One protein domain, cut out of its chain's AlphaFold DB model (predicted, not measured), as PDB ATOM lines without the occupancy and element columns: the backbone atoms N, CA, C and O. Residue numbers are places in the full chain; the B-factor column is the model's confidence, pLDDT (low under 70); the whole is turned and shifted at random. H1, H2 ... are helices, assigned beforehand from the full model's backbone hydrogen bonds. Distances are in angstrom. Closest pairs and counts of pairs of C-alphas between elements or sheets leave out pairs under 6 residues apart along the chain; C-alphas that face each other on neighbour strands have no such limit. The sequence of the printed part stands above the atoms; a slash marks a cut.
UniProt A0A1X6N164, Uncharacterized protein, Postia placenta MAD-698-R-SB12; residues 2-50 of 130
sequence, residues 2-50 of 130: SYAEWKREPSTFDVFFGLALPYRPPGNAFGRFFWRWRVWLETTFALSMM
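This is residues 2 to 50 of the 130 residues of an uncharacterized protein of Postia placenta MAD-698-R-SB12 (UniProt A0A1X6N164). One long helix, H3, makes one side of a flat shape, and the short helix H2 packs on the first part of it, while the very short H1 is set away from both. A long link, residues 18 to 28, loops from H2 round to the beginning of H3. The printed part has 49 residues with three named helices, in the order H1, H2, H3, and no named strand; the class is all helix, with 26 residues in the helices. It is compact, with a radius of gyration of the C-alphas of 11.0 A, and the C-alphas span 30 by 26 by 14 A.

H3, residues 29 to 44, is the longest helix, and it touches H2, residues 12 to 17, with residues 31 to 35 alone. The closest C-alphas of the two are those of Thr 12 and Gly 31, 5.3 A apart. Their lines stand at a steep tilt of 36 degrees, only just past shallow, and they run the same way. H1, residues 3 to 6, is apart from H2 and from H3. In H2 and H3 every O i to N i+4 pair is within hydrogen-bond range; H1 is too short for such a pair, and its one O i to N i+3 pair is not within range.

H3 runs 22.8 A, from C-alpha 29 at (77.676, 57.409, 83.051) to C-alpha 44 at (66.834, 55.779, 63.053). H2 measures 8.8 A from first to last C-alpha. H1, 5.6 A long, begins with C-alpha 3 at (85.939, 78.185, 69.963).

The two C-alphas farthest apart are those of Tyr 3 and Phe 45, at 30.7 A. The printed part has no cut. The link from H1 to H2 is tight, and the link from H2 to H3 is long. The mean pLDDT of the printed part is 84.7, and no printed residue is under 70.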
ATOM      1  N   SER A   2      81.666  79.043  67.678       80.25
ATOM      2  CA  SER A   2      82.750  79.727  68.403       80.25
ATOM      3  C   SER A   2      83.676  78.706  69.081       80.25
ATOM      4  O   SER A   2      83.224  77.632  69.473       80.25
ATOM      5  N   TYR A   3      84.960  79.033  69.261       76.56
ATOM      6  CA  TYR A   3      85.939  78.185  69.963       76.56
ATOM      7  C   TYR A   3      85.496  77.799  71.385       76.56
ATOM      8  O   TYR A   3      85.766  76.692  71.850       76.56
ATOM      9  N   ALA A   4      84.770  78.697  72.058       79.94
ATOM     10  CA  ALA A   4      84.222  78.452  73.388       79.94
ATOM     11  C   ALA A   4      83.114  77.378  73.389       79.94
ATOM     12  O   ALA A   4      82.994  76.625  74.351       79.94
ATOM     13  N   GLU A   5      82.352  77.261  72.296       75.69
ATOM     14  CA  GLU A   5      81.252  76.297  72.148       75.69
ATOM     15  C   GLU A   5      81.777  74.857  72.078       75.69
ATOM     16  O   GLU A   5      81.228  73.951  72.696       75.69
ATOM     17  N   TRP A   6      82.887  74.645  71.362       74.31
ATOM     18  CA  TRP A   6      83.462  73.312  71.150       74.31
ATOM     19  C   TRP A   6      84.041  72.692  72.431       74.31
ATOM     20  O   TRP A   6      84.025  71.471  72.595       74.31
ATOM     21  N   LYS A   7      84.533  73.521  73.362       78.25
ATOM     22  CA  LYS A   7      85.061  73.055  74.655       78.25
ATOM     23  C   LYS A   7      83.990  72.861  75.725       78.25
ATOM     24  O   LYS A   7      84.317  72.368  76.802       78.25
ATOM     25  N   ARG A   8      82.744  73.259  75.467       79.38
ATOM     26  CA  ARG A   8      81.686  73.228  76.472       79.38
ATOM     27  C   ARG A   8      81.307  71.780  76.781       79.38
ATOM     28  O   ARG A   8      80.962  71.013  75.885       79.38
ATOM     29  N   GLU A   9      81.384  71.401  78.052       82.50
ATOM     30  CA  GLU A   9      80.862  70.112  78.497       82.50
ATOM     31  C   GLU A   9      79.337  70.218  78.607       82.50
ATOM     32  O   GLU A   9      78.846  71.083  79.338       82.50
ATOM     33  N   PRO A  10      78.573  69.410  77.850       79.81
ATOM     34  CA  PRO A  10      77.123  69.488  77.891       79.81
ATOM     35  C   PRO A  10      76.621  69.003  79.246       79.81
ATOM     36  O   PRO A  10      77.055  67.959  79.752       79.81
ATOM     37  N   SER A  11      75.673  69.742  79.818       85.12
ATOM     38  CA  SER A  11      74.986  69.296  81.021       85.12
ATOM     39  C   SER A  11      74.139  68.066  80.700       85.12
ATOM     40  O   SER A  11      73.621  67.903  79.593       85.12
ATOM     41  N   THR A  12      73.929  67.190  81.681       83.12
ATOM     42  CA  THR A  12      72.983  66.072  81.538       83.12
ATOM     43  C   THR A  12      71.569  66.551  81.216       83.12
ATOM     44  O   THR A  12      70.842  65.866  80.500       83.12
ATOM     45  N   PHE A  13      71.197  67.742  81.687       82.50
ATOM     46  CA  PHE A  13      69.919  68.365  81.350       82.50
ATOM     47  C   PHE A  13      69.843  68.780  79.879       82.50
ATOM     48  O   PHE A  13      68.799  68.592  79.261       82.50
ATOM     49  N   ASP A  14      70.950  69.239  79.289       83.38
ATOM     50  CA  ASP A  14      71.007  69.581  77.861       83.38
ATOM     51  C   ASP A  14      70.829  68.330  76.994       83.38
ATOM     52  O   ASP A  14      70.174  68.363  75.955       83.38
ATOM     53  N   VAL A  15      71.348  67.186  77.446       83.88
ATOM     54  CA  VAL A  15      71.148  65.900  76.763       83.88
ATOM     55  C   VAL A  15      69.687  65.452  76.813       83.88
ATOM     56  O   VAL A  15      69.209  64.849  75.852       83.88
ATOM     57  N   PHE A  16      68.969  65.739  77.898       79.56
ATOM     58  CA  PHE A  16      67.591  65.284  78.083       79.56
ATOM     59  C   PHE A  16      66.565  66.232  77.445       79.56
ATOM     60  O   PHE A  16      65.711  65.790  76.682       79.56
ATOM     61  N   PHE A  17      66.673  67.532  77.726       78.38
ATOM     62  CA  PHE A  17      65.692  68.551  77.333       78.38
ATOM     63  C   PHE A  17      66.178  69.482  76.219       78.38
ATOM     64  O   PHE A  17      65.384  70.242  75.669       78.38
ATOM     65  N   GLY A  18      67.467  69.455  75.873       81.81
ATOM     66  CA  GLY A  18      68.009  70.324  74.833       81.81
ATOM     67  C   GLY A  18      67.387  70.018  73.476       81.81
ATOM     68  O   GLY A  18      67.295  68.861  73.070       81.81
ATOM     69  N   LEU A  19      66.977  71.055  72.747       78.44
ATOM     70  CA  LEU A  19      66.366  70.909  71.422       78.44
ATOM     71  C   LEU A  19      67.365  70.315  70.413       78.44
ATOM     72  O   LEU A  19      67.041  69.402  69.645       78.44
ATOM     73  N   ALA A  20      68.609  70.791  70.494       81.00
ATOM     74  CA  ALA A  20      69.749  70.300  69.737       81.00
ATOM     75  C   ALA A  20      70.481  69.198  70.509       81.00
ATOM     76  O   ALA A  20      70.684  69.297  71.720       81.00
ATOM     77  N   LEU A  21      70.890  68.151  69.796       82.38
ATOM     78  CA  LEU A  21      71.720  67.099  70.360       82.38
ATOM     79  C   LEU A  21      73.168  67.607  70.501       82.38
ATOM     80  O   LEU A  21      73.756  68.040  69.506       82.38
ATOM     81  N   PRO A  22      73.777  67.544  71.698       82.88
ATOM     82  CA  PRO A  22      75.183  67.885  71.849       82.88
ATOM     83  C   PRO A  22      76.060  66.842  71.147       82.88
ATOM     84  O   PRO A  22      75.848  65.635  71.281       82.88
ATOM     85  N   TYR A  23      77.082  67.305  70.426       81.44
ATOM     86  CA  TYR A  23      77.981  66.429  69.663       81.44
ATOM     87  C   TYR A  23      78.864  65.549  70.562       81.44
ATOM     88  O   TYR A  23      79.260  64.450  70.183       81.44
ATOM     89  N   ARG A  24      79.173  66.024  71.773       83.75
ATOM     90  CA  ARG A  24      80.021  65.323  72.739       83.75
ATOM     91  C   ARG A  24      79.159  64.596  73.779       83.75
ATOM     92  O   ARG A  24      78.202  65.190  74.275       83.75
ATOM     93  N   PRO A  25      79.494  63.354  74.169       85.75
ATOM     94  CA  PRO A  25      78.830  62.705  75.291       85.75
ATOM     95  C   PRO A  25      79.171  63.423  76.609       85.75
ATOM     96  O   PRO A  25      80.321  63.835  76.796       85.75
ATOM     97  N   PRO A  26      78.219  63.541  77.552       87.75
ATOM     98  CA  PRO A  26      78.490  64.090  78.879       87.75
ATOM     99  C   PRO A  26      79.421  63.161  79.680       87.75
ATOM    100  O   PRO A  26      79.501  61.952  79.425       87.75
ATOM    101  N   GLY A  27      80.114  63.718  80.678       84.50
ATOM    102  CA  GLY A  27      81.054  62.970  81.524       84.50
ATOM    103  C   GLY A  27      80.395  61.864  82.362       84.50
ATOM    104  O   GLY A  27      80.993  60.810  82.576       84.50
ATOM    105  N   ASN A  28      79.139  62.063  82.765       88.25
ATOM    106  CA  ASN A  28      78.401  61.153  83.645       88.25
ATOM    107  C   ASN A  28      77.970  59.861  82.929       88.25
ATOM    108  O   ASN A  28      77.469  59.908  81.805       88.25
ATOM    109  N   ALA A  29      78.062  58.712  83.610       88.25
ATOM    110  CA  ALA A  29      77.676  57.409  83.051       88.25
ATOM    111  C   ALA A  29      76.200  57.364  82.608       88.25
ATOM    112  O   ALA A  29      75.906  56.976  81.475       88.25
ATOM    113  N   PHE A  30      75.283  57.845  83.456       86.12
ATOM    114  CA  PHE A  30      73.858  57.958  83.122       86.12
ATOM    115  C   PHE A  30      73.619  58.897  81.937       86.12
ATOM    116  O   PHE A  30      72.914  58.544  80.995       86.12
ATOM    117  N   GLY A  31      74.271  60.061  81.935       87.44
ATOM    118  CA  GLY A  31      74.187  61.005  80.823       87.44
ATOM    119  C   GLY A  31      74.650  60.392  79.503       87.44
ATOM    120  O   GLY A  31      74.020  60.601  78.470       87.44
ATOM    121  N   ARG A  32      75.724  59.596  79.531       89.56
ATOM    122  CA  ARG A  32      76.269  58.922  78.347       89.56
ATOM    123  C   ARG A  32      75.318  57.860  77.800       89.56
ATOM    124  O   ARG A  32      75.202  57.726  76.584       89.56
ATOM    125  N   PHE A  33      74.635  57.123  78.674       89.94
ATOM    126  CA  PHE A  33      73.634  56.139  78.265       89.94
ATOM    127  C   PHE A  33      72.468  56.805  77.523       89.94
ATOM    128  O   PHE A  33      72.170  56.426  76.388       89.94
ATOM    129  N   PHE A  34      71.872  57.844  78.115       88.75
ATOM    130  CA  PHE A  34      70.769  58.579  77.487       88.75
ATOM    131  C   PHE A  34      71.203  59.324  76.229       88.75
ATOM    132  O   PHE A  34      70.457  59.340  75.254       88.75
ATOM    133  N   TRP A  35      72.418  59.874  76.206       90.50
ATOM    134  CA  TRP A  35      72.992  60.459  74.998       90.50
ATOM    135  C   TRP A  35      73.052  59.430  73.867       90.50
ATOM    136  O   TRP A  35      72.598  59.711  72.761       90.50
ATOM    137  N   ARG A  36      73.525  58.207  74.146       91.75
ATOM    138  CA  ARG A  36      73.606  57.146  73.133       91.75
ATOM    139  C   ARG A  36      72.230  56.694  72.655       91.75
ATOM    140  O   ARG A  36      72.041  56.494  71.458       91.75
ATOM    141  N   TRP A  37      71.277  56.558  73.572       90.75
ATOM    142  CA  TRP A  37      69.899  56.213  73.227       90.75
ATOM    143  C   TRP A  37      69.243  57.296  72.361       90.75
ATOM    144  O   TRP A  37      68.624  56.990  71.345       90.75
ATOM    145  N   ARG A  38      69.462  58.570  72.705       88.75
ATOM    146  CA  ARG A  38      68.960  59.714  71.945       88.75
ATOM    147  C   ARG A  38      69.594  59.814  70.556       88.75
ATOM    148  O   ARG A  38      68.859  60.004  69.595       88.75
ATOM    149  N   VAL A  39      70.914  59.637  70.431       91.25
ATOM    150  CA  VAL A  39      71.605  59.568  69.127       91.25
ATOM    151  C   VAL A  39      70.977  58.485  68.258       91.25
ATOM    152  O   VAL A  39      70.631  58.748  67.111       91.25
ATOM    153  N   TRP A  40      70.785  57.286  68.813       92.38
ATOM    154  CA  TRP A  40      70.205  56.164  68.081       92.38
ATOM    155  C   TRP A  40      68.798  56.495  67.570       92.38
ATOM    156  O   TRP A  40      68.556  56.401  66.368       92.38
ATOM    157  N   LEU A  41      67.915  56.998  68.439       88.75
ATOM    158  CA  LEU A  41      66.571  57.420  68.035       88.75
ATOM    159  C   LEU A  41      66.591  58.526  66.971       88.75
ATOM    160  O   LEU A  41      65.859  58.431  65.988       88.75
ATOM    161  N   GLU A  42      67.430  59.553  67.138       89.69
ATOM    162  CA  GLU A  42      67.526  60.649  66.171       89.69
ATOM    163  C   GLU A  42      68.017  60.163  64.799       89.69
ATOM    164  O   GLU A  42      67.502  60.622  63.779       89.69
ATOM    165  N   THR A  43      68.940  59.193  64.766       90.19
ATOM    166  CA  THR A  43      69.436  58.596  63.515       90.19
ATOM    167  C   THR A  43      68.435  57.650  62.852       90.19
ATOM    168  O   THR A  43      68.250  57.730  61.642       90.19
ATOM    169  N   THR A  44      67.757  56.782  63.611       88.06
ATOM    170  CA  THR A  44      66.834  55.779  63.053       88.06
ATOM    171  C   THR A  44      65.568  56.414  62.491       88.06
ATOM    172  O   THR A  44      65.091  56.002  61.438       88.06
ATOM    173  N   PHE A  45      65.040  57.435  63.167       85.31
ATOM    174  CA  PHE A  45      63.823  58.128  62.744       85.31
ATOM    175  C   PHE A  45      64.100  59.400  61.929       85.31
ATOM    176  O   PHE A  45      63.173  60.154  61.653       85.31
ATOM    177  N   ALA A  46      65.364  59.658  61.563       87.31
ATOM    178  CA  ALA A  46      65.796  60.863  60.849       87.31
ATOM    179  C   ALA A  46      65.303  62.184  61.489       87.31
ATOM    180  O   ALA A  46      65.116  63.196  60.808       87.31
ATOM    181  N   LEU A  47      65.143  62.204  62.819       85.06
ATOM    182  CA  LEU A  47      64.630  63.357  63.577       85.06
ATOM    183  C   LEU A  47      65.562  64.575  63.501       85.06
ATOM    184  O   LEU A  47      65.168  65.670  63.896       85.06
ATOM    185  N   SER A  48      66.793  64.396  63.012       82.31
ATOM    186  CA  SER A  48      67.738  65.485  62.760       82.31
ATOM    187  C   SER A  48      67.333  66.383  61.587       82.31
ATOM    188  O   SER A  48      67.823  67.505  61.508       82.31
ATOM    189  N   MET A  49      66.492  65.893  60.668       88.31
ATOM    190  CA  MET A  49      66.069  66.629  59.465       88.31
ATOM    191  C   MET A  49      64.705  67.313  59.625       88.31
ATOM    192  O   MET A  49      64.356  68.174  58.821       88.31
ATOM    193  N   MET A  50      63.934  66.937  60.648       89.38
ATOM    194  CA  MET A  50      62.617  67.517  60.914       89.38
ATOM    195  C   MET A  50      62.724  68.895  61.556       89.38
ATOM    196  O   MET A  50      63.691  69.210  62.261       89.38
TER     197      MET A  50